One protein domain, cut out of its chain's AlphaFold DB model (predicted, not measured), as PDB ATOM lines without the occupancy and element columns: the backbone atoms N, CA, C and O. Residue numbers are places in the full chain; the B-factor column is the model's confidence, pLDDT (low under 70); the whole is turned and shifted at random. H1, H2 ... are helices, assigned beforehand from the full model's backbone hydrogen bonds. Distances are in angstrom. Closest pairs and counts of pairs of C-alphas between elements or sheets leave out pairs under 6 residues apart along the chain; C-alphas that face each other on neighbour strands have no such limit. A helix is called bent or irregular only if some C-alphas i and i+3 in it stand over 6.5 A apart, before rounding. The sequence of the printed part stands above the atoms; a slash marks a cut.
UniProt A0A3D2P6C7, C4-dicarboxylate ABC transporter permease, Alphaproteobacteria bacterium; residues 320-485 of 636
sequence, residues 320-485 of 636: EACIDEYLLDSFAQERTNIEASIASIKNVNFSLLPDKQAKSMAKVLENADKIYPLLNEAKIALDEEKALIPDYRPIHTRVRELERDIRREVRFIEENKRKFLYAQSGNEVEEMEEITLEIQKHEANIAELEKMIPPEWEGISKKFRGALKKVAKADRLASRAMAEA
ATOM      1  N   GLU A 320      75.741-125.196  53.566       78.62
ATOM      2  CA  GLU A 320      74.995-124.478  54.602       78.62
ATOM      3  C   GLU A 320      75.770-124.342  55.915       78.62
ATOM      4  O   GLU A 320      76.037-123.228  56.341       78.62
ATOM      5  N   ALA A 321      76.283-125.442  56.473       78.06
ATOM      6  CA  ALA A 321      77.032-125.392  57.729       78.06
ATOM      7  C   ALA A 321      78.352-124.595  57.644       78.06
ATOM      8  O   ALA A 321      78.848-124.125  58.663       78.06
ATOM      9  N   CYS A 322      78.930-124.462  56.447       84.50
ATOM     10  CA  CYS A 322      80.114-123.636  56.200       84.50
ATOM     11  C   CYS A 322      79.754-122.165  55.976       84.50
ATOM     12  O   CYS A 322      80.516-121.273  56.339       84.50
ATOM     13  N   ILE A 323      78.583-121.915  55.390       85.94
ATOM     14  CA  ILE A 323      78.007-120.579  55.252       85.94
ATOM     15  C   ILE A 323      77.601-120.045  56.626       85.94
ATOM     16  O   ILE A 323      77.851-118.882  56.906       85.94
ATOM     17  N   ASP A 324      77.048-120.880  57.501       81.38
ATOM     18  CA  ASP A 324      76.657-120.490  58.859       81.38
ATOM     19  C   ASP A 324      77.838-120.145  59.746       81.38
ATOM     20  O   ASP A 324      77.806-119.141  60.451       81.38
ATOM     21  N   GLU A 325      78.899-120.942  59.676       81.50
ATOM     22  CA  GLU A 325      80.152-120.656  60.369       81.50
ATOM     23  C   GLU A 325      80.736-119.311  59.912       81.50
ATOM     24  O   GLU A 325      81.026-118.450  60.740       81.50
ATOM     25  N   TYR A 326      80.782-119.077  58.596       87.62
ATOM     26  CA  TYR A 326      81.213-117.798  58.032       87.62
ATOM     27  C   TYR A 326      80.326-116.621  58.471       87.62
ATOM     28  O   TYR A 326      80.838-115.555  58.823       87.62
ATOM     29  N   LEU A 327      79.001-116.796  58.462       87.94
ATOM     30  CA  LEU A 327      78.055-115.744  58.827       87.94
ATOM     31  C   LEU A 327      78.169-115.384  60.309       87.94
ATOM     32  O   LEU A 327      78.247-114.202  60.634       87.94
ATOM     33  N   LEU A 328      78.213-116.369  61.208       81.88
ATOM     34  CA  LEU A 328      78.326-116.131  62.651       81.88
ATOM     35  C   LEU A 328      79.582-115.326  63.014       81.88
ATOM     36  O   LEU A 328      79.499-114.415  63.840       81.88
ATOM     37  N   ASP A 329      80.713-115.622  62.372       84.56
ATOM     38  CA  ASP A 329      81.961-114.880  62.568       84.56
ATOM     39  C   ASP A 329      81.872-113.459  61.998       84.56
ATOM     40  O   ASP A 329      82.221-112.489  62.678       84.56
ATOM     41  N   SER A 330      81.324-113.322  60.787       86.88
ATOM     42  CA  SER A 330      81.139-112.022  60.125       86.88
ATOM     43  C   SER A 330      80.233-111.091  60.944       86.88
ATOM     44  O   SER A 330      80.585-109.940  61.197       86.88
ATOM     45  N   PHE A 331      79.106-111.592  61.464       87.00
ATOM     46  CA  PHE A 331      78.178-110.807  62.289       87.00
ATOM     47  C   PHE A 331      78.758-110.391  63.648       87.00
ATOM     48  O   PHE A 331      78.310-109.392  64.220       87.00
ATOM     49  N   ALA A 332      79.726-111.137  64.186       84.06
ATOM     50  CA  ALA A 332      80.405-110.778  65.427       84.06
ATOM     51  C   ALA A 332      81.459-109.681  65.212       84.06
ATOM     52  O   ALA A 332      81.590-108.791  66.054       84.06
ATOM     53  N   GLN A 333      82.196-109.736  64.100       87.56
ATOM     54  CA  GLN A 333      83.298-108.816  63.802       87.56
ATOM     55  C   GLN A 333      82.820-107.487  63.205       87.56
ATOM     56  O   GLN A 333      83.330-106.432  63.570       87.56
ATOM     57  N   GLU A 334      81.811-107.519  62.334       87.06
ATOM     58  CA  GLU A 334      81.352-106.348  61.572       87.06
ATOM     59  C   GLU A 334      80.095-105.695  62.163       87.06
ATOM     60  O   GLU A 334      79.405-104.918  61.502       87.06
ATOM     61  N   ARG A 335      79.781-105.989  63.429       87.62
ATOM     62  CA  ARG A 335      78.525-105.579  64.066       87.62
ATOM     63  C   ARG A 335      78.227-104.084  63.943       87.62
ATOM     64  O   ARG A 335      77.123-103.716  63.559       87.62
ATOM     65  N   THR A 336      79.203-103.230  64.250       88.56
ATOM     66  CA  THR A 336      79.037-101.770  64.188       88.56
ATOM     67  C   THR A 336      78.730-101.283  62.775       88.56
ATOM     68  O   THR A 336      77.957-100.345  62.614       88.56
ATOM     69  N   ASN A 337      79.307-101.928  61.759       88.69
ATOM     70  CA  ASN A 337      79.122-101.555  60.360       88.69
ATOM     71  C   ASN A 337      77.730-101.972  59.876       88.69
ATOM     72  O   ASN A 337      77.018-101.160  59.300       88.69
ATOM     73  N   ILE A 338      77.302-103.196  60.194       88.31
ATOM     74  CA  ILE A 338      75.970-103.703  59.833       88.31
ATOM     75  C   ILE A 338      74.869-102.879  60.519       88.31
ATOM     76  O   ILE A 338      73.897-102.490  59.873       88.31
ATOM     77  N   GLU A 339      75.016-102.566  61.813       89.81
ATOM     78  CA  GLU A 339      74.072-101.702  62.537       89.81
ATOM     79  C   GLU A 339      74.033-100.282  61.941       89.81
ATOM     80  O   GLU A 339      72.952 -99.701  61.816       89.81
ATOM     81  N   ALA A 340      75.180 -99.740  61.512       90.81
ATOM     82  CA  ALA A 340      75.248 -98.449  60.831       90.81
ATOM     83  C   ALA A 340      74.554 -98.470  59.457       90.81
ATOM     84  O   ALA A 340      73.802 -97.542  59.156       90.81
ATOM     85  N   SER A 341      74.723 -99.528  58.657       90.38
ATOM     86  CA  SER A 341      74.017 -99.687  57.377       90.38
ATOM     87  C   SER A 341      72.504 -99.859  57.584       90.38
ATOM     88  O   SER A 341      71.705 -99.254  56.876       90.38
ATOM     89  N   ILE A 342      72.056-100.598  58.607       90.00
ATOM     90  CA  ILE A 342      70.620-100.670  58.952       90.00
ATOM     91  C   ILE A 342      70.086 -99.294  59.387       90.00
ATOM     92  O   ILE A 342      68.950 -98.934  59.073       90.00
ATOM     93  N   ALA A 343      70.885 -98.504  60.107       90.38
ATOM     94  CA  ALA A 343      70.496 -97.156  60.507       90.38
ATOM     95  C   ALA A 343      70.437 -96.178  59.320       90.38
ATOM     96  O   ALA A 343      69.562 -95.311  59.306       90.38
ATOM     97  N   SER A 344      71.315 -96.312  58.320       88.12
ATOM     98  CA  SER A 344      71.327 -95.423  57.152       88.12
ATOM     99  C   SER A 344      70.044 -95.555  56.329       88.12
ATOM    100  O   SER A 344      69.405 -94.544  56.037       88.12
ATOM    101  N   ILE A 345      69.578 -96.782  56.068       88.69
ATOM    102  CA  ILE A 345      68.352 -97.016  55.289       88.69
ATOM    103  C   ILE A 345      67.072 -96.560  56.015       88.69
ATOM    104  O   ILE A 345      66.090 -96.202  55.367       88.69
ATOM    105  N   LYS A 346      67.077 -96.492  57.357       88.44
ATOM    106  CA  LYS A 346      65.951 -95.946  58.146       88.44
ATOM    107  C   LYS A 346      65.733 -94.446  57.934       88.44
ATOM    108  O   LYS A 346      64.619 -93.971  58.137       88.44
ATOM    109  N   ASN A 347      66.773 -93.714  57.541       86.81
ATOM    110  CA  ASN A 347      66.709 -92.267  57.332       86.81
ATOM    111  C   ASN A 347      66.262 -91.879  55.911       86.81
ATOM    112  O   ASN A 347      66.062 -90.696  55.635       86.81
ATOM    113  N   VAL A 348      66.086 -92.852  55.011       87.31
ATOM    114  CA  VAL A 348      65.660 -92.618  53.626       87.31
ATOM    115  C   VAL A 348      64.156 -92.317  53.572       87.31
ATOM    116  O   VAL A 348      63.332 -93.028  54.149       87.31
ATOM    117  N   ASN A 349      63.769 -91.260  52.851       86.19
ATOM    118  CA  ASN A 349      62.364 -90.872  52.720       86.19
ATOM    119  C   ASN A 349      61.648 -91.665  51.613       86.19
ATOM    120  O   ASN A 349      61.679 -91.296  50.439       86.19
ATOM    121  N   PHE A 350      60.920 -92.713  52.001       87.06
ATOM    122  CA  PHE A 350      60.159 -93.560  51.073       87.06
ATOM    123  C   PHE A 350      58.810 -92.986  50.618       87.06
ATOM    124  O   PHE A 350      58.134 -93.614  49.807       87.06
ATOM    125  N   SER A 351      58.405 -91.804  51.091       82.69
ATOM    126  CA  SER A 351      57.098 -91.207  50.757       82.69
ATOM    127  C   SER A 351      56.961 -90.822  49.279       82.69
ATOM    128  O   SER A 351      55.855 -90.591  48.804       82.69
ATOM    129  N   LEU A 352      58.085 -90.729  48.563       78.81
ATOM    130  CA  LEU A 352      58.148 -90.411  47.133       78.81
ATOM    131  C   LEU A 352      57.917 -91.639  46.237       78.81
ATOM    132  O   LEU A 352      57.810 -91.504  45.019       78.81
ATOM    133  N   LEU A 353      57.863 -92.836  46.823       88.38
ATOM    134  CA  LEU A 353      57.601 -94.076  46.105       88.38
ATOM    135  C   LEU A 353      56.095 -94.344  45.994       88.38
ATOM    136  O   LEU A 353      55.334 -93.951  46.878       88.38
ATOM    137  N   PRO A 354      55.648 -95.100  44.977       91.19
ATOM    138  CA  PRO A 354      54.271 -95.570  44.942       91.19
ATOM    139  C   PRO A 354      53.958 -96.479  46.147       91.19
ATOM    140  O   PRO A 354      54.830 -97.190  46.658       91.19
ATOM    141  N   ASP A 355      52.687 -96.511  46.570       89.31
ATOM    142  CA  ASP A 355      52.211 -97.192  47.791       89.31
ATOM    143  C   ASP A 355      52.721 -98.627  47.961       89.31
ATOM    144  O   ASP A 355      52.970 -99.102  49.074       89.31
ATOM    145  N   LYS A 356      52.845 -99.354  46.848       89.31
ATOM    146  CA  LYS A 356      53.297-100.744  46.848       89.31
ATOM    147  C   LYS A 356      54.766-100.849  47.270       89.31
ATOM    148  O   LYS A 356      55.095-101.681  48.114       89.31
ATOM    149  N   GLN A 357      55.635-100.017  46.704       91.62
ATOM    150  CA  GLN A 357      57.068 -99.983  46.984       91.62
ATOM    151  C   GLN A 357      57.331 -99.440  48.396       91.62
ATOM    152  O   GLN A 357      58.121-100.029  49.130       91.62
ATOM    153  N   ALA A 358      56.596 -98.409  48.829       90.69
ATOM    154  CA  ALA A 358      56.709 -97.856  50.181       90.69
ATOM    155  C   ALA A 358      56.360 -98.887  51.277       90.69
ATOM    156  O   ALA A 358      57.113 -99.061  52.238       90.69
ATOM    157  N   LYS A 359      55.267 -99.650  51.111       93.38
ATOM    158  CA  LYS A 359      54.902-100.747  52.035       93.38
ATOM    159  C   LYS A 359      55.954-101.856  52.082       93.38
ATOM    160  O   LYS A 359      56.152-102.463  53.131       93.38
ATOM    161  N   SER A 360      56.619-102.116  50.956       93.00
ATOM    162  CA  SER A 360      57.713-103.088  50.886       93.00
ATOM    163  C   SER A 360      58.910-102.647  51.738       93.00
ATOM    164  O   SER A 360      59.397-103.421  52.558       93.00
ATOM    165  N   MET A 361      59.320-101.379  51.625       93.69
ATOM    166  CA  MET A 361      60.443-100.824  52.397       93.69
ATOM    167  C   MET A 361      60.164-100.789  53.903       93.69
ATOM    168  O   MET A 361      61.043-101.111  54.696       93.69
ATOM    169  N   ALA A 362      58.924-100.520  54.325       92.19
ATOM    170  CA  ALA A 362      58.556-100.597  55.742       92.19
ATOM    171  C   ALA A 362      58.788-102.002  56.338       92.19
ATOM    172  O   ALA A 362      59.270-102.139  57.463       92.19
ATOM    173  N   LYS A 363      58.496-103.056  55.566       93.81
ATOM    174  CA  LYS A 363      58.700-104.446  55.991       93.81
ATOM    175  C   LYS A 363      60.181-104.847  56.027       93.81
ATOM    176  O   LYS A 363      60.570-105.646  56.878       93.81
ATOM    177  N   VAL A 364      61.007-104.284  55.140       94.44
ATOM    178  CA  VAL A 364      62.472-104.458  55.171       94.44
ATOM    179  C   VAL A 364      63.033-104.000  56.518       94.44
ATOM    180  O   VAL A 364      63.755-104.757  57.163       94.44
ATOM    181  N   LEU A 365      62.637-102.809  56.980       92.69
ATOM    182  CA  LEU A 365      63.106-102.247  58.252       92.69
ATOM    183  C   LEU A 365      62.683-103.099  59.459       92.69
ATOM    184  O   LEU A 365      63.497-103.369  60.339       92.69
ATOM    185  N   GLU A 366      61.434-103.577  59.477       93.88
ATOM    186  CA  GLU A 366      60.925-104.443  60.551       93.88
ATOM    187  C   GLU A 366      61.712-105.760  60.658       93.88
ATOM    188  O   GLU A 366      61.971-106.257  61.756       93.88
ATOM    189  N   ASN A 367      62.081-106.352  59.521       94.69
ATOM    190  CA  ASN A 367      62.843-107.596  59.498       94.69
ATOM    191  C   ASN A 367      64.317-107.381  59.841       94.69
ATOM    192  O   ASN A 367      64.874-108.217  60.553       94.69
ATOM    193  N   ALA A 368      64.918-106.265  59.418       92.75
ATOM    194  CA  ALA A 368      66.288-105.904  59.778       92.75
ATOM    195  C   ALA A 368      66.475-105.831  61.307       92.75
ATOM    196  O   ALA A 368      67.436-106.387  61.840       92.75
ATOM    197  N   ASP A 369      65.501-105.265  62.027       91.25
ATOM    198  CA  ASP A 369      65.535-105.158  63.494       91.25
ATOM    199  C   ASP A 369      65.468-106.516  64.219       91.25
ATOM    200  O   ASP A 369      65.930-106.650  65.356       91.25
ATOM    201  N   LYS A 370      64.930-107.555  63.570       93.81
ATOM    202  CA  LYS A 370      64.803-108.904  64.148       93.81
ATOM    203  C   LYS A 370      66.049-109.772  63.960       93.81
ATOM    204  O   LYS A 370      66.140-110.815  64.609       93.81
ATOM    205  N   ILE A 371      67.000-109.379  63.108       92.19
ATOM    206  CA  ILE A 371      68.150-110.221  62.728       92.19
ATOM    207  C   ILE A 371      69.022-110.564  63.944       92.19
ATOM    208  O   ILE A 371      69.236-111.741  64.226       92.19
ATOM    209  N   TYR A 372      69.476-109.568  64.710       90.25
ATOM    210  CA  TYR A 372      70.363-109.802  65.858       90.25
ATOM    211  C   TYR A 372      69.730-110.620  66.995       90.25
ATOM    212  O   TYR A 372      70.383-111.554  67.468       90.25
ATOM    213  N   PRO A 373      68.482-110.344  67.431       92.50
ATOM    214  CA  PRO A 373      67.801-111.197  68.404       92.50
ATOM    215  C   PRO A 373      67.743-112.668  67.973       92.50
ATOM    216  O   PRO A 373      68.082-113.554  68.757       92.50
ATOM    217  N   LEU A 374      67.390-112.931  66.711       93.00
ATOM    218  CA  LEU A 374      67.274-114.293  66.184       93.00
ATOM    219  C   LEU A 374      68.636-114.986  66.028       93.00
ATOM    220  O   LEU A 374      68.747-116.178  66.313       93.00
ATOM    221  N   LEU A 375      69.684-114.257  65.630       88.81
ATOM    222  CA  LEU A 375      71.049-114.793  65.582       88.81
ATOM    223  C   LEU A 375      71.571-115.150  66.979       88.81
ATOM    224  O   LEU A 375      72.237-116.172  67.145       88.81
ATOM    225  N   ASN A 376      71.241-114.354  67.998       89.25
ATOM    226  CA  ASN A 376      71.619-114.656  69.375       89.25
ATOM    227  C   ASN A 376      70.923-115.927  69.894       89.25
ATOM    228  O   ASN A 376      71.568-116.772  70.511       89.25
ATOM    229  N   GLU A 377      69.635-116.113  69.590       90.19
ATOM    230  CA  GLU A 377      68.923-117.363  69.894       90.19
ATOM    231  C   GLU A 377      69.564-118.579  69.203       90.19
ATOM    232  O   GLU A 377      69.708-119.637  69.821       90.19
ATOM    233  N   ALA A 378      69.991-118.430  67.942       89.12
ATOM    234  CA  ALA A 378      70.680-119.488  67.203       89.12
ATOM    235  C   ALA A 378      72.036-119.843  67.825       89.12
ATOM    236  O   ALA A 378      72.344-121.026  67.987       89.12
ATOM    237  N   LYS A 379      72.807-118.836  68.250       87.19
ATOM    238  CA  LYS A 379      74.093-119.036  68.923       87.19
ATOM    239  C   LYS A 379      73.939-119.752  70.264       87.19
ATOM    240  O   LYS A 379      74.647-120.719  70.511       87.19
ATOM    241  N   ILE A 380      72.977-119.341  71.093       90.75
ATOM    242  CA  ILE A 380      72.712-119.993  72.386       90.75
ATOM    243  C   ILE A 380      72.346-121.467  72.185       90.75
ATOM    244  O   ILE A 380      72.877-122.334  72.875       90.75
ATOM    245  N   ALA A 381      71.477-121.771  71.215       90.62
ATOM    246  CA  ALA A 381      71.106-123.152  70.919       90.62
ATOM    247  C   ALA A 381      72.309-123.999  70.461       90.62
ATOM    248  O   ALA A 381      72.385-125.180  70.804       90.62
ATOM    249  N   LEU A 382      73.239-123.406  69.703       88.12
ATOM    250  CA  LEU A 382      74.473-124.056  69.258       88.12
ATOM    251  C   LEU A 382      75.454-124.285  70.419       88.12
ATOM    252  O   LEU A 382      76.031-125.363  70.528       88.12
ATOM    253  N   ASP A 383      75.623-123.309  71.308       89.44
ATOM    254  CA  ASP A 383      76.509-123.435  72.470       89.44
ATOM    255  C   ASP A 383      75.975-124.468  73.483       89.44
ATOM    256  O   ASP A 383      76.753-125.249  74.034       89.44
ATOM    257  N   GLU A 384      74.648-124.551  73.670       91.06
ATOM    258  CA  GLU A 384      73.999-125.619  74.450       91.06
ATOM    259  C   GLU A 384      74.306-127.015  73.888       91.06
ATOM    260  O   GLU A 384      74.521-127.956  74.651       91.06
ATOM    261  N   GLU A 385      74.310-127.169  72.563       91.19
ATOM    262  CA  GLU A 385      74.639-128.431  71.896       91.19
ATOM    263  C   GLU A 385      76.118-128.784  72.076       91.19
ATOM    264  O   GLU A 385      76.433-129.887  72.534       91.19
ATOM    265  N   LYS A 386      77.018-127.824  71.835       89.56
ATOM    266  CA  LYS A 386      78.465-128.005  72.011       89.56
ATOM    267  C   LYS A 386      78.844-128.359  73.443       89.56
ATOM    268  O   LYS A 386      79.724-129.193  73.647       89.56
ATOM    269  N   ALA A 387      78.167-127.786  74.437       92.75
ATOM    270  CA  ALA A 387      78.402-128.093  75.846       92.75
ATOM    271  C   ALA A 387      78.081-129.555  76.214       92.75
ATOM    272  O   ALA A 387      78.626-130.068  77.186       92.75
ATOM    273  N   LEU A 388      77.234-130.247  75.441       91.81
ATOM    274  CA  LEU A 388      76.914-131.663  75.659       91.81
ATOM    275  C   LEU A 388      77.938-132.616  75.024       91.81
ATOM    276  O   LEU A 388      77.956-133.799  75.364       91.81
ATOM    277  N   ILE A 389      78.789-132.129  74.113       89.81
ATOM    278  CA  ILE A 389      79.755-132.951  73.370       89.81
ATOM    279  C   ILE A 389      80.799-133.629  74.277       89.81
ATOM    280  O   ILE A 389      81.028-134.820  74.065       89.81
ATOM    281  N   PRO A 390      81.444-132.956  75.255       91.50
ATOM    282  CA  PRO A 390      82.505-133.568  76.063       91.50
ATOM    283  C   PRO A 390      82.047-134.793  76.858       91.50
ATOM    284  O   PRO A 390      82.794-135.761  76.943       91.50
ATOM    285  N   ASP A 391      80.814-134.774  77.369       89.19
ATOM    286  CA  ASP A 391      80.240-135.884  78.138       89.19
ATOM    287  C   ASP A 391      79.675-136.976  77.222       89.19
ATOM    288  O   ASP A 391      79.760-138.170  77.513       89.19
ATOM    289  N   TYR A 392      79.106-136.582  76.080       90.62
ATOM    290  CA  TYR A 392      78.501-137.518  75.139       90.62
ATOM    291  C   TYR A 392      79.545-138.297  74.334       90.62
ATOM    292  O   TYR A 392      79.409-139.505  74.168       90.62
ATOM    293  N   ARG A 393      80.603-137.627  73.863       89.38
ATOM    294  CA  ARG A 393      81.642-138.195  72.992       89.38
ATOM    295  C   ARG A 393      82.312-139.461  73.554       89.38
ATOM    296  O   ARG A 393      82.356-140.434  72.808       89.38
ATOM    297  N   PRO A 394      82.828-139.520  74.798       91.12
ATOM    298  CA  PRO A 394      83.524-140.709  75.296       91.12
ATOM    299  C   PRO A 394      82.584-141.905  75.452       91.12
ATOM    300  O   PRO A 394      82.947-143.019  75.080       91.12
ATOM    301  N   ILE A 395      81.360-141.671  75.937       91.00
ATOM    302  CA  ILE A 395      80.347-142.719  76.102       91.00
ATOM    303  C   ILE A 395      79.887-143.205  74.731       91.00
ATOM    304  O   ILE A 395      79.864-144.407  74.488       91.00
ATOM    305  N   HIS A 396      79.604-142.284  73.809       91.44
ATOM    306  CA  HIS A 396      79.285-142.600  72.423       91.44
ATOM    307  C   HIS A 396      80.385-143.463  71.797       91.44
ATOM    308  O   HIS A 396      80.104-144.568  71.346       91.44
ATOM    309  N   THR A 397      81.642-143.012  71.817       90.00
ATOM    310  CA  THR A 397      82.763-143.753  71.227       90.00
ATOM    311  C   THR A 397      82.924-145.131  71.863       90.00
ATOM    312  O   THR A 397      83.032-146.113  71.132       90.00
ATOM    313  N   ARG A 398      82.842-145.240  73.196       91.12
ATOM    314  CA  ARG A 398      82.952-146.525  73.898       91.12
ATOM    315  C   ARG A 398      81.823-147.484  73.533       91.12
ATOM    316  O   ARG A 398      82.081-148.653  73.268       91.12
ATOM    317  N   VAL A 399      80.583-147.000  73.489       91.75
ATOM    318  CA  VAL A 399      79.428-147.807  73.073       91.75
ATOM    319  C   VAL A 399      79.589-148.242  71.619       91.75
ATOM    320  O   VAL A 399      79.413-149.419  71.320       91.75
ATOM    321  N   ARG A 400      80.022-147.348  70.721       91.31
ATOM    322  CA  ARG A 400      80.278-147.694  69.312       91.31
ATOM    323  C   ARG A 400      81.408-148.710  69.140       91.31
ATOM    324  O   ARG A 400      81.318-149.553  68.245       91.31
ATOM    325  N   GLU A 401      82.447-148.660  69.972       90.00
ATOM    326  CA  GLU A 401      83.529-149.654  70.013       90.00
ATOM    327  C   GLU A 401      83.029-151.019  70.486       90.00
ATOM    328  O   GLU A 401      83.263-152.011  69.802       90.00
ATOM    329  N   LEU A 402      82.274-151.067  71.587       93.06
ATOM    330  CA  LEU A 402      81.674-152.303  72.098       93.06
ATOM    331  C   LEU A 402      80.721-152.918  71.072       93.06
ATOM    332  O   LEU A 402      80.836-154.095  70.742       93.06
ATOM    333  N   GLU A 403      79.848-152.108  70.472       89.94
ATOM    334  CA  GLU A 403      78.979-152.533  69.373       89.94
ATOM    335  C   GLU A 403      79.795-153.055  68.176       89.94
ATOM    336  O   GLU A 403      79.366-153.962  67.463       89.94
ATOM    337  N   ARG A 404      80.974-152.483  67.888       91.62
ATOM    338  CA  ARG A 404      81.875-152.962  66.825       91.62
ATOM    339  C   ARG A 404      82.525-154.303  67.183       91.62
ATOM    340  O   ARG A 404      82.616-155.152  66.297       91.62
ATOM    341  N   ASP A 405      82.949-154.492  68.427       91.38
ATOM    342  CA  ASP A 405      83.617-155.711  68.896       91.38
ATOM    343  C   ASP A 405      82.628-156.876  69.017       91.38
ATOM    344  O   ASP A 405      82.903-157.960  68.507       91.38
ATOM    345  N   ILE A 406      81.413-156.616  69.508       93.19
ATOM    346  CA  ILE A 406      80.287-157.562  69.450       93.19
ATOM    347  C   ILE A 406      80.066-158.014  68.002       93.19
ATOM    348  O   ILE A 406      80.045-159.207  67.702       93.19
ATOM    349  N   ARG A 407      80.005-157.068  67.057       91.56
ATOM    350  CA  ARG A 407      79.884-157.385  65.623       91.56
ATOM    351  C   ARG A 407      81.088-158.150  65.058       91.56
ATOM    352  O   ARG A 407      80.967-158.759  63.996       91.56
ATOM    353  N   ARG A 408      82.271-158.103  65.681       91.75
ATOM    354  CA  ARG A 408      83.447-158.887  65.266       91.75
ATOM    355  C   ARG A 408      83.346-160.329  65.758       91.75
ATOM    356  O   ARG A 408      83.504-161.226  64.938       91.75
ATOM    357  N   GLU A 409      83.014-160.546  67.024       91.94
ATOM    358  CA  GLU A 409      82.821-161.891  67.581       91.94
ATOM    359  C   GLU A 409      81.682-162.638  66.866       91.94
ATOM    360  O   GLU A 409      81.846-163.796  66.482       91.94
ATOM    361  N   VAL A 410      80.577-161.945  66.555       90.31
ATOM    362  CA  VAL A 410      79.481-162.503  65.738       90.31
ATOM    363  C   VAL A 410      80.001-163.017  64.391       90.31
ATOM    364  O   VAL A 410      79.612-164.098  63.948       90.31
ATOM    365  N   ARG A 411      80.932-162.296  63.752       91.31
ATOM    366  CA  ARG A 411      81.525-162.721  62.473       91.31
ATOM    367  C   ARG A 411      82.407-163.965  62.610       91.31
ATOM    368  O   ARG A 411      82.363-164.808  61.716       91.31
ATOM    369  N   PHE A 412      83.163-164.117  63.701       89.19
ATOM    370  CA  PHE A 412      83.969-165.324  63.948       89.19
ATOM    371  C   PHE A 412      83.104-166.554  64.207       89.19
ATOM    372  O   PHE A 412      83.378-167.630  63.675       89.19
ATOM    373  N   ILE A 413      82.007-166.380  64.941       90.38
ATOM    374  CA  ILE A 413      81.003-167.427  65.136       90.38
ATOM    375  C   ILE A 413      80.445-167.883  63.794       90.38
ATOM    376  O   ILE A 413      80.389-169.079  63.519       90.38
ATOM    377  N   GLU A 414      80.045-166.943  62.939       86.81
ATOM    378  CA  GLU A 414      79.542-167.267  61.605       86.81
ATOM    379  C   GLU A 414      80.594-167.987  60.749       86.81
ATOM    380  O   GLU A 414      80.255-168.886  59.981       86.81
ATOM    381  N   GLU A 415      81.873-167.635  60.880       88.12
ATOM    382  CA  GLU A 415      82.962-168.269  60.140       88.12
ATOM    383  C   GLU A 415      83.269-169.691  60.617       88.12
ATOM    384  O   GLU A 415      83.350-170.606  59.796       88.12
ATOM    385  N   ASN A 416      83.364-169.906  61.927       86.06
ATOM    386  CA  ASN A 416      83.565-171.233  62.496       86.06
ATOM    387  C   ASN A 416      82.334-172.123  62.276       86.06
ATOM    388  O   ASN A 416      82.487-173.286  61.914       86.06
ATOM    389  N   LYS A 417      81.110-171.572  62.313       86.19
ATOM    390  CA  LYS A 417      79.894-172.299  61.892       86.19
ATOM    391  C   LYS A 417      80.003-172.790  60.446       86.19
ATOM    392  O   LYS A 417      79.547-173.887  60.141       86.19
ATOM    393  N   ARG A 418      80.650-172.030  59.553       84.00
ATOM    394  CA  ARG A 418      80.931-172.492  58.182       84.00
ATOM    395  C   ARG A 418      81.979-173.607  58.147       84.00
ATOM    396  O   ARG A 418      81.750-174.581  57.442       84.00
ATOM    397  N   LYS A 419      83.083-173.503  58.900       81.94
ATOM    398  CA  LYS A 419      84.122-174.557  58.980       81.94
ATOM    399  C   LYS A 419      83.572-175.870  59.533       81.94
ATOM    400  O   LYS A 419      83.823-176.924  58.961       81.94
ATOM    401  N   PHE A 420      82.737-175.783  60.565       80.94
ATOM    402  CA  PHE A 420      82.067-176.926  61.177       80.94
ATOM    403  C   PHE A 420      81.267-177.731  60.144       80.94
ATOM    404  O   PHE A 420      81.377-178.953  60.073       80.94
ATOM    405  N   LEU A 421      80.522-177.043  59.272       74.81
ATOM    406  CA  LEU A 421      79.754-177.675  58.195       74.81
ATOM    407  C   LEU A 421      80.644-178.375  57.146       74.81
ATOM    408  O   LEU A 421      80.188-179.320  56.501       74.81
ATOM    409  N   TYR A 422      81.893-177.933  56.957       73.12
ATOM    410  CA  TYR A 422      82.846-178.569  56.040       73.12
ATOM    411  C   TYR A 422      83.474-179.834  56.642       73.12
ATOM    412  O   TYR A 422      83.436-180.870  55.978       73.12
ATOM    413  N   ALA A 423      83.941-179.787  57.896       76.62
ATOM    414  CA  ALA A 423      84.451-180.961  58.622       76.62
ATOM    415  C   ALA A 423      83.370-182.051  58.772       76.62
ATOM    416  O   ALA A 423      83.615-183.242  58.565       76.62
ATOM    417  N   GLN A 424      82.116-181.635  58.983       74.62
ATOM    418  CA  GLN A 424      80.954-182.528  59.002       74.62
ATOM    419  C   GLN A 424      80.729-183.263  57.680       74.62
ATOM    420  O   GLN A 424      80.331-184.424  57.675       74.62
ATOM    421  N   SER A 425      80.998-182.613  56.548       67.62
ATOM    422  CA  SER A 425      80.881-183.248  55.234       67.62
ATOM    423  C   SER A 425      82.053-184.184  54.914       67.62
ATOM    424  O   SER A 425      81.884-185.048  54.051       67.62
ATOM    425  N   GLY A 426      83.216-183.996  55.550       71.19
ATOM    426  CA  GLY A 426      84.395-184.871  55.458       71.19
ATOM    427  C   GLY A 426      84.364-186.059  56.428       71.19
ATOM    428  O   GLY A 426      85.123-187.008  56.253       71.19
ATOM    429  N   ASN A 427      83.428-186.047  57.386       61.53
ATOM    430  CA  ASN A 427      83.303-187.011  58.485       61.53
ATOM    431  C   ASN A 427      84.515-187.024  59.444       61.53
ATOM    432  O   ASN A 427      84.850-188.047  60.040       61.53
ATOM    433  N   GLU A 428      85.142-185.863  59.619       66.44
ATOM    434  CA  GLU A 428      86.291-185.643  60.502       66.44
ATOM    435  C   GLU A 428      85.782-185.178  61.877       66.44
ATOM    436  O   GLU A 428      85.508-184.001  62.108       66.44
ATOM    437  N   VAL A 429      85.551-186.137  62.780       77.25
ATOM    438  CA  VAL A 429      84.844-185.912  64.060       77.25
ATOM    439  C   VAL A 429      85.638-185.045  65.038       77.25
ATOM    440  O   VAL A 429      85.065-184.179  65.692       77.25
ATOM    441  N   GLU A 430      86.951-185.239  65.090       76.38
ATOM    442  CA  GLU A 430      87.848-184.537  66.015       76.38
ATOM    443  C   GLU A 430      87.913-183.025  65.707       76.38
ATOM    444  O   GLU A 430      87.833-182.194  66.607       76.38
ATOM    445  N   GLU A 431      87.908-182.654  64.422       73.44
ATOM    446  CA  GLU A 431      87.920-181.256  63.967       73.44
ATOM    447  C   GLU A 431      86.569-180.550  64.203       73.44
ATOM    448  O   GLU A 431      86.507-179.362  64.522       73.44
ATOM    449  N   MET A 432      85.453-181.281  64.113       76.00
ATOM    450  CA  MET A 432      84.125-180.744  64.437       76.00
ATOM    451  C   MET A 432      83.976-180.369  65.916       76.00
ATOM    452  O   MET A 432      83.362-179.343  66.239       76.00
ATOM    453  N   GLU A 433      84.508-181.191  66.821       82.38
ATOM    454  CA  GLU A 433      84.479-180.912  68.259       82.38
ATOM    455  C   GLU A 433      85.320-179.671  68.592       82.38
ATOM    456  O   GLU A 433      84.844-178.786  69.311       82.38
ATOM    457  N   GLU A 434      86.501-179.539  67.980       85.62
ATOM    458  CA  GLU A 434      87.377-178.370  68.129       85.62
ATOM    459  C   GLU A 434      86.699-177.068  67.657       85.62
ATOM    460  O   GLU A 434      86.692-176.060  68.368       85.62
ATOM    461  N   ILE A 435      86.025-177.089  66.502       82.88
ATOM    462  CA  ILE A 435      85.334-175.908  65.960       82.88
ATOM    463  C   ILE A 435      84.115-175.507  66.810       82.88
ATOM    464  O   ILE A 435      83.818-174.318  66.965       82.88
ATOM    465  N   THR A 436      83.389-176.477  67.368       87.62
ATOM    466  CA  THR A 436      82.235-176.194  68.241       87.62
ATOM    467  C   THR A 436      82.674-175.499  69.525       87.62
ATOM    468  O   THR A 436      82.017-174.555  69.971       87.62
ATOM    469  N   LEU A 437      83.808-175.928  70.085       88.69
ATOM    470  CA  LEU A 437      84.416-175.310  71.259       88.69
ATOM    471  C   LEU A 437      84.806-173.846  70.979       88.69
ATOM    472  O   LEU A 437      84.522-172.960  71.786       88.69
ATOM    473  N   GLU A 438      85.383-173.571  69.805       87.38
ATOM    474  CA  GLU A 438      85.716-172.215  69.348       87.38
ATOM    475  C   GLU A 438      84.468-171.323  69.180       87.38
ATOM    476  O   GLU A 438      84.474-170.160  69.582       87.38
ATOM    477  N   ILE A 439      83.359-171.849  68.646       88.00
ATOM    478  CA  ILE A 439      82.092-171.096  68.525       88.00
ATOM    479  C   ILE A 439      81.556-170.689  69.901       88.00
ATOM    480  O   ILE A 439      81.211-169.524  70.102       88.00
ATOM    481  N   GLN A 440      81.493-171.630  70.845       92.06
ATOM    482  CA  GLN A 440      80.987-171.367  72.195       92.06
ATOM    483  C   GLN A 440      81.851-170.338  72.930       92.06
ATOM    484  O   GLN A 440      81.329-169.467  73.627       92.06
ATOM    485  N   LYS A 441      83.171-170.399  72.725       92.69
ATOM    486  CA  LYS A 441      84.127-169.419  73.245       92.69
ATOM    487  C   LYS A 441      83.821-168.001  72.743       92.69
ATOM    488  O   LYS A 441      83.771-167.078  73.549       92.69
ATOM    489  N   HIS A 442      83.541-167.818  71.454       89.75
ATOM    490  CA  HIS A 442      83.164-166.505  70.909       89.75
ATOM    491  C   HIS A 442      81.761-166.037  71.343       89.75
ATOM    492  O   HIS A 442      81.554-164.847  71.577       89.75
ATOM    493  N   GLU A 443      80.785-166.944  71.484       90.94
ATOM    494  CA  GLU A 443      79.441-166.603  71.991       90.94
ATOM    495  C   GLU A 443      79.506-166.103  73.446       90.94
ATOM    496  O   GLU A 443      78.835-165.129  73.800       90.94
ATOM    497  N   ALA A 444      80.374-166.699  74.269       93.12
ATOM    498  CA  ALA A 444      80.643-166.227  75.626       93.12
ATOM    499  C   ALA A 444      81.276-164.821  75.646       93.12
ATOM    500  O   ALA A 444      80.848-163.978  76.437       93.12
ATOM    501  N   ASN A 445      82.217-164.536  74.736       90.50
ATOM    502  CA  ASN A 445      82.842-163.214  74.616       90.50
ATOM    503  C   ASN A 445      81.821-162.105  74.287       90.50
ATOM    504  O   ASN A 445      81.918-161.000  74.819       90.50
ATOM    505  N   ILE A 446      80.813-162.374  73.445       90.00
ATOM    506  CA  ILE A 446      79.755-161.392  73.126       90.00
ATOM    507  C   ILE A 446      78.956-161.019  74.369       90.00
ATOM    508  O   ILE A 446      78.769-159.837  74.656       90.00
ATOM    509  N   ALA A 447      78.495-162.028  75.111       93.12
ATOM    510  CA  ALA A 447      77.709-161.813  76.319       93.12
ATOM    511  C   ALA A 447      78.503-161.047  77.393       93.12
ATOM    512  O   ALA A 447      77.916-160.365  78.236       93.12
ATOM    513  N   GLU A 448      79.833-161.156  77.380       93.25
ATOM    514  CA  GLU A 448      80.725-160.361  78.221       93.25
ATOM    515  C   GLU A 448      80.825-158.901  77.739       93.25
ATOM    516  O   GLU A 448      80.677-157.985  78.549       93.25
ATOM    517  N   LEU A 449      80.977-158.664  76.433       91.38
ATOM    518  CA  LEU A 449      81.046-157.321  75.841       91.38
ATOM    519  C   LEU A 449      79.741-156.521  75.990       91.38
ATOM    520  O   LEU A 449      79.790-155.322  76.265       91.38
ATOM    521  N   GLU A 450      78.575-157.155  75.852       89.69
ATOM    522  CA  GLU A 450      77.271-156.490  76.028       89.69
ATOM    523  C   GLU A 450      77.087-155.945  77.449       89.69
ATOM    524  O   GLU A 450      76.545-154.857  77.639       89.69
ATOM    525  N   LYS A 451      77.609-156.656  78.456       93.06
ATOM    526  CA  LYS A 451      77.585-156.203  79.855       93.06
ATOM    527  C   LYS A 451      78.489-154.998  80.107       93.06
ATOM    528  O   LYS A 451      78.302-154.311  81.106       93.06
ATOM    529  N   MET A 452      79.459-154.737  79.231       91.75
ATOM    530  CA  MET A 452      80.353-153.581  79.335       91.75
ATOM    531  C   MET A 452      79.723-152.282  78.798       91.75
ATOM    532  O   MET A 452      80.343-151.224  78.932       91.75
ATOM    533  N   ILE A 453      78.525-152.329  78.194       91.19
ATOM    534  CA  ILE A 453      77.806-151.137  77.713       91.19
ATOM    535  C   ILE A 453      77.253-150.339  78.914       91.19
ATOM    536  O   ILE A 453      76.511-150.902  79.722       91.19
ATOM    537  N   PRO A 454      77.555-149.029  79.040       91.75
ATOM    538  CA  PRO A 454      77.067-148.214  80.154       91.75
ATOM    539  C   PRO A 454      75.532-148.063  80.177       91.75
ATOM    540  O   PRO A 454      74.933-147.764  79.139       91.75
ATOM    541  N   PRO A 455      74.875-148.175  81.348       89.75
ATOM    542  CA  PRO A 455      73.418-148.068  81.467       89.75
ATOM    543  C   PRO A 455      72.885-146.647  81.206       89.75
ATOM    544  O   PRO A 455      71.741-146.488  80.787       89.75
ATOM    545  N   GLU A 456      73.696-145.599  81.405       88.31
ATOM    546  CA  GLU A 456      73.304-144.205  81.136       88.31
ATOM    547  C   GLU A 456      73.162-143.834  79.644       88.31
ATOM    548  O   GLU A 456      72.655-142.754  79.320       88.31
ATOM    549  N   TRP A 457      73.568-144.711  78.721       90.00
ATOM    550  CA  TRP A 457      73.639-144.434  77.281       90.00
ATOM    551  C   TRP A 457      72.339-143.870  76.677       90.00
ATOM    552  O   TRP A 457      72.349-142.839  75.994       90.00
ATOM    553  N   GLU A 458      71.198-144.508  76.952       88.62
ATOM    554  CA  GLU A 458      69.914-144.146  76.341       88.62
ATOM    555  C   GLU A 458      69.453-142.732  76.747       88.62
ATOM    556  O   GLU A 458      68.935-141.962  75.926       88.62
ATOM    557  N   GLY A 459      69.704-142.357  78.004       92.06
ATOM    558  CA  GLY A 459      69.369-141.042  78.544       92.06
ATOM    559  C   GLY A 459      70.209-139.925  77.927       92.06
ATOM    560  O   GLY A 459      69.664-138.912  77.472       92.06
ATOM    561  N   ILE A 460      71.527-140.123  77.855       89.69
ATOM    562  CA  ILE A 460      72.461-139.124  77.314       89.69
ATOM    563  C   ILE A 460      72.206-138.912  75.812       89.69
ATOM    564  O   ILE A 460      72.092-137.770  75.359       89.69
ATOM    565  N   SER A 461      71.977-139.989  75.052       89.75
ATOM    566  CA  SER A 461      71.633-139.914  73.623       89.75
ATOM    567  C   SER A 461      70.346-139.119  73.354       89.75
ATOM    568  O   SER A 461      70.254-138.327  72.409       89.75
ATOM    569  N   LYS A 462      69.309-139.296  74.184       92.00
ATOM    570  CA  LYS A 462      68.046-138.555  74.042       92.00
ATOM    571  C   LYS A 462      68.229-137.053  74.286       92.00
ATOM    572  O   LYS A 462      67.622-136.249  73.576       92.00
ATOM    573  N   LYS A 463      69.069-136.677  75.257       92.56
ATOM    574  CA  LYS A 463      69.381-135.277  75.579       92.56
ATOM    575  C   LYS A 463      70.095-134.582  74.416       92.56
ATOM    576  O   LYS A 463      69.648-133.516  73.994       92.56
ATOM    577  N   PHE A 464      71.117-135.221  73.844       91.88
ATOM    578  CA  PHE A 464      71.865-134.690  72.698       91.88
ATOM    579  C   PHE A 464      70.955-134.448  71.477       91.88
ATOM    580  O   PHE A 464      70.914-133.351  70.921       91.88
ATOM    581  N   ARG A 465      70.088-135.414  71.138       90.75
ATOM    582  CA  ARG A 465      69.108-135.269  70.040       90.75
ATOM    583  C   ARG A 465      68.099-134.133  70.244       90.75
ATOM    584  O   ARG A 465      67.591-133.575  69.271       90.75
ATOM    585  N   GLY A 466      67.770-133.806  71.492       93.75
ATOM    586  CA  GLY A 466      66.905-132.672  71.821       93.75
ATOM    587  C   GLY A 466      67.549-131.326  71.487       93.75
ATOM    588  O   GLY A 466      66.874-130.458  70.930       93.75
ATOM    589  N   ALA A 467      68.845-131.174  71.770       92.06
ATOM    590  CA  ALA A 467      69.602-129.958  71.472       92.06
ATOM    591  C   ALA A 467      69.663-129.681  69.957       92.06
ATOM    592  O   ALA A 467      69.345-128.575  69.526       92.06
ATOM    593  N   LEU A 468      69.902-130.712  69.135       90.12
ATOM    594  CA  LEU A 468      69.935-130.586  67.667       90.12
ATOM    595  C   LEU A 468      68.655-129.976  67.073       90.12
ATOM    596  O   LEU A 468      68.704-129.164  66.150       90.12
ATOM    597  N   LYS A 469      67.482-130.322  67.622       92.12
ATOM    598  CA  LYS A 469      66.196-129.774  67.155       92.12
ATOM    599  C   LYS A 469      66.047-128.284  67.450       92.12
ATOM    600  O   LYS A 469      65.376-127.583  66.692       92.12
ATOM    601  N   LYS A 470      66.625-127.805  68.554       93.38
ATOM    602  CA  LYS A 470      66.594-126.382  68.904       93.38
ATOM    603  C   LYS A 470      67.443-125.569  67.928       93.38
ATOM    604  O   LYS A 470      66.937-124.582  67.401       93.38
ATOM    605  N   VAL A 471      68.661-126.036  67.634       89.19
ATOM    606  CA  VAL A 471      69.592-125.401  66.682       89.19
ATOM    607  C   VAL A 471      68.914-125.179  65.328       89.19
ATOM    608  O   VAL A 471      68.816-124.048  64.859       89.19
ATOM    609  N   ALA A 472      68.328-126.233  64.755       88.69
ATOM    610  CA  ALA A 472      67.678-126.160  63.445       88.69
ATOM    611  C   ALA A 472      66.494-125.171  63.389       88.69
ATOM    612  O   ALA A 472      66.225-124.557  62.357       88.69
ATOM    613  N   LYS A 473      65.745-125.015  64.490       93.31
ATOM    614  CA  LYS A 473      64.616-124.074  64.542       93.31
ATOM    615  C   LYS A 473      65.100-122.623  64.514       93.31
ATOM    616  O   LYS A 473      64.467-121.804  63.846       93.31
ATOM    617  N   ALA A 474      66.154-122.325  65.266       90.94
ATOM    618  CA  ALA A 474      66.662-120.972  65.435       90.94
ATOM    619  C   ALA A 474      67.337-120.451  64.154       90.94
ATOM    620  O   ALA A 474      66.992-119.364  63.691       90.94
ATOM    621  N   ASP A 475      68.179-121.268  63.512       87.50
ATOM    622  CA  ASP A 475      68.847-120.915  62.249       87.50
ATOM    623  C   ASP A 475      67.855-120.501  61.142       87.50
ATOM    624  O   ASP A 475      67.976-119.453  60.498       87.50
ATOM    625  N   ARG A 476      66.774-121.275  60.984       90.00
ATOM    626  CA  ARG A 476      65.734-120.997  59.986       90.00
ATOM    627  C   ARG A 476      65.064-119.634  60.184       90.00
ATOM    628  O   ARG A 476      64.713-118.975  59.204       90.00
ATOM    629  N   LEU A 477      64.812-119.238  61.434       92.88
ATOM    630  CA  LEU A 477      64.165-117.957  61.727       92.88
ATOM    631  C   LEU A 477      65.094-116.789  61.385       92.88
ATOM    632  O   LEU A 477      64.655-115.864  60.702       92.88
ATOM    633  N   ALA A 478      66.366-116.869  61.786       90.31
ATOM    634  CA  ALA A 478      67.373-115.860  61.463       90.31
ATOM    635  C   ALA A 478      67.546-115.700  59.944       90.31
ATOM    636  O   ALA A 478      67.474-114.594  59.407       90.31
ATOM    637  N   SER A 479      67.657-116.818  59.229       89.31
ATOM    638  CA  SER A 479      67.834-116.851  57.773       89.31
ATOM    639  C   SER A 479      66.702-116.197  56.992       89.31
ATOM    640  O   SER A 479      66.929-115.542  55.975       89.31
ATOM    641  N   ARG A 480      65.467-116.349  57.473       92.62
ATOM    642  CA  ARG A 480      64.299-115.724  56.857       92.62
ATOM    643  C   ARG A 480      64.294-114.209  57.049       92.62
ATOM    644  O   ARG A 480      64.013-113.488  56.096       92.62
ATOM    645  N   ALA A 481      64.587-113.744  58.262       94.44
ATOM    646  CA  ALA A 481      64.651-112.316  58.552       94.44
ATOM    647  C   ALA A 481      65.710-111.625  57.680       94.44
ATOM    648  O   ALA A 481      65.435-110.575  57.107       94.44
ATOM    649  N   MET A 482      66.868-112.270  57.498       93.62
ATOM    650  CA  MET A 482      67.932-111.772  56.627       93.62
ATOM    651  C   MET A 482      67.484-111.622  55.164       93.62
ATOM    652  O   MET A 482      67.666-110.565  54.565       93.62
ATOM    653  N   ALA A 483      66.819-112.635  54.598       93.12
ATOM    654  CA  ALA A 483      66.345-112.567  53.215       93.12
ATOM    655  C   ALA A 483      65.310-111.448  52.995       93.12
ATOM    656  O   ALA A 483      65.438-110.659  52.056       93.12
ATOM    657  N   GLU A 484      64.320-111.338  53.891       94.81
ATOM    658  CA  GLU A 484      63.265-110.319  53.801       94.81
ATOM    659  C   GLU A 484      63.784-108.884  54.057       94.81
ATOM    660  O   GLU A 484      63.082-107.924  53.739       94.81
ATOM    661  N   ALA A 485      64.998-108.727  54.598       95.06
ATOM    662  CA  ALA A 485      65.664-107.440  54.814       95.06
ATOM    663  C   ALA A 485      66.598-107.009  53.661       95.06
ATOM    664  O   ALA A 485      67.130-105.899  53.686       95.06
TER     665      ALA A 485
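What this domain is: This is residues 320 to 485 of the 636 residues of the protein "C4-dicarboxylate ABC transporter permease" of Alphaproteobacteria bacterium (UniProt A0A3D2P6C7). This is a long, bent rod built along one very long helix, H3: H4 folds back beside residues 402 to 424 of its arm H3b, H5 runs back along residues 374 to 399, and at the other end H2 and the short arm H3a make a hairpin. The printed part has 166 residues with five named helices, H1 to H5 in order, and no named strand: all helix. It is extended, with a radius of gyration of the C-alphas of 30.3 A and spans of 100, 31 and 23 A.

Where its parts are: Start with H3, residues 355 to 426, assigned as one helix by its hydrogen bonds but bent: C-alphas 369 and 372 are 7.1 A apart. Find C-alpha 355 at (52.211, -97.192, 47.791); from there H3a runs to residue 369. H3b, residues 372 to 426, spans 77.1 A; it is irregular, C-alphas 387 and 390 being 6.8 A apart, with a kink of 52 degrees near residue 392. H4 is residues 429 to 451, 34.4 A; H5, residues 457 to 484, 42.7 A, ends at C-alpha 484 (63.265, -110.319, 53.801). H1 is residues 320 to 333, H2 335 to 346.

How they stand to each other: At the hub, H3, look for these closest C-alphas: H3b touches H4 at Ile 413 and Ile 439, 5.1 A, a hairpin at a shallow tilt of 15 degrees. H3b touches H5 at Ala 378 and Ala 474, 4.6 A, at a steep tilt of 46 degrees. Residues 342 to 346 of H2 touch H3a, Ile 342 and Ala 368 being closest, 6.8 A. H1 is close but not clearly touching H3b. Every O i to N i+4 pair is within hydrogen-bond range in H1 and H3a; H2 has 7 of 8, H3b 44 of 51, H4 18 of 19, H5 20 of 24.

The domain as a whole: The C-alphas farthest apart, Leu 352 and Val 429, are 100.6 A apart. The printed part has no cut and no long link; pLDDT is under 70 at residues 425, 427 and 428.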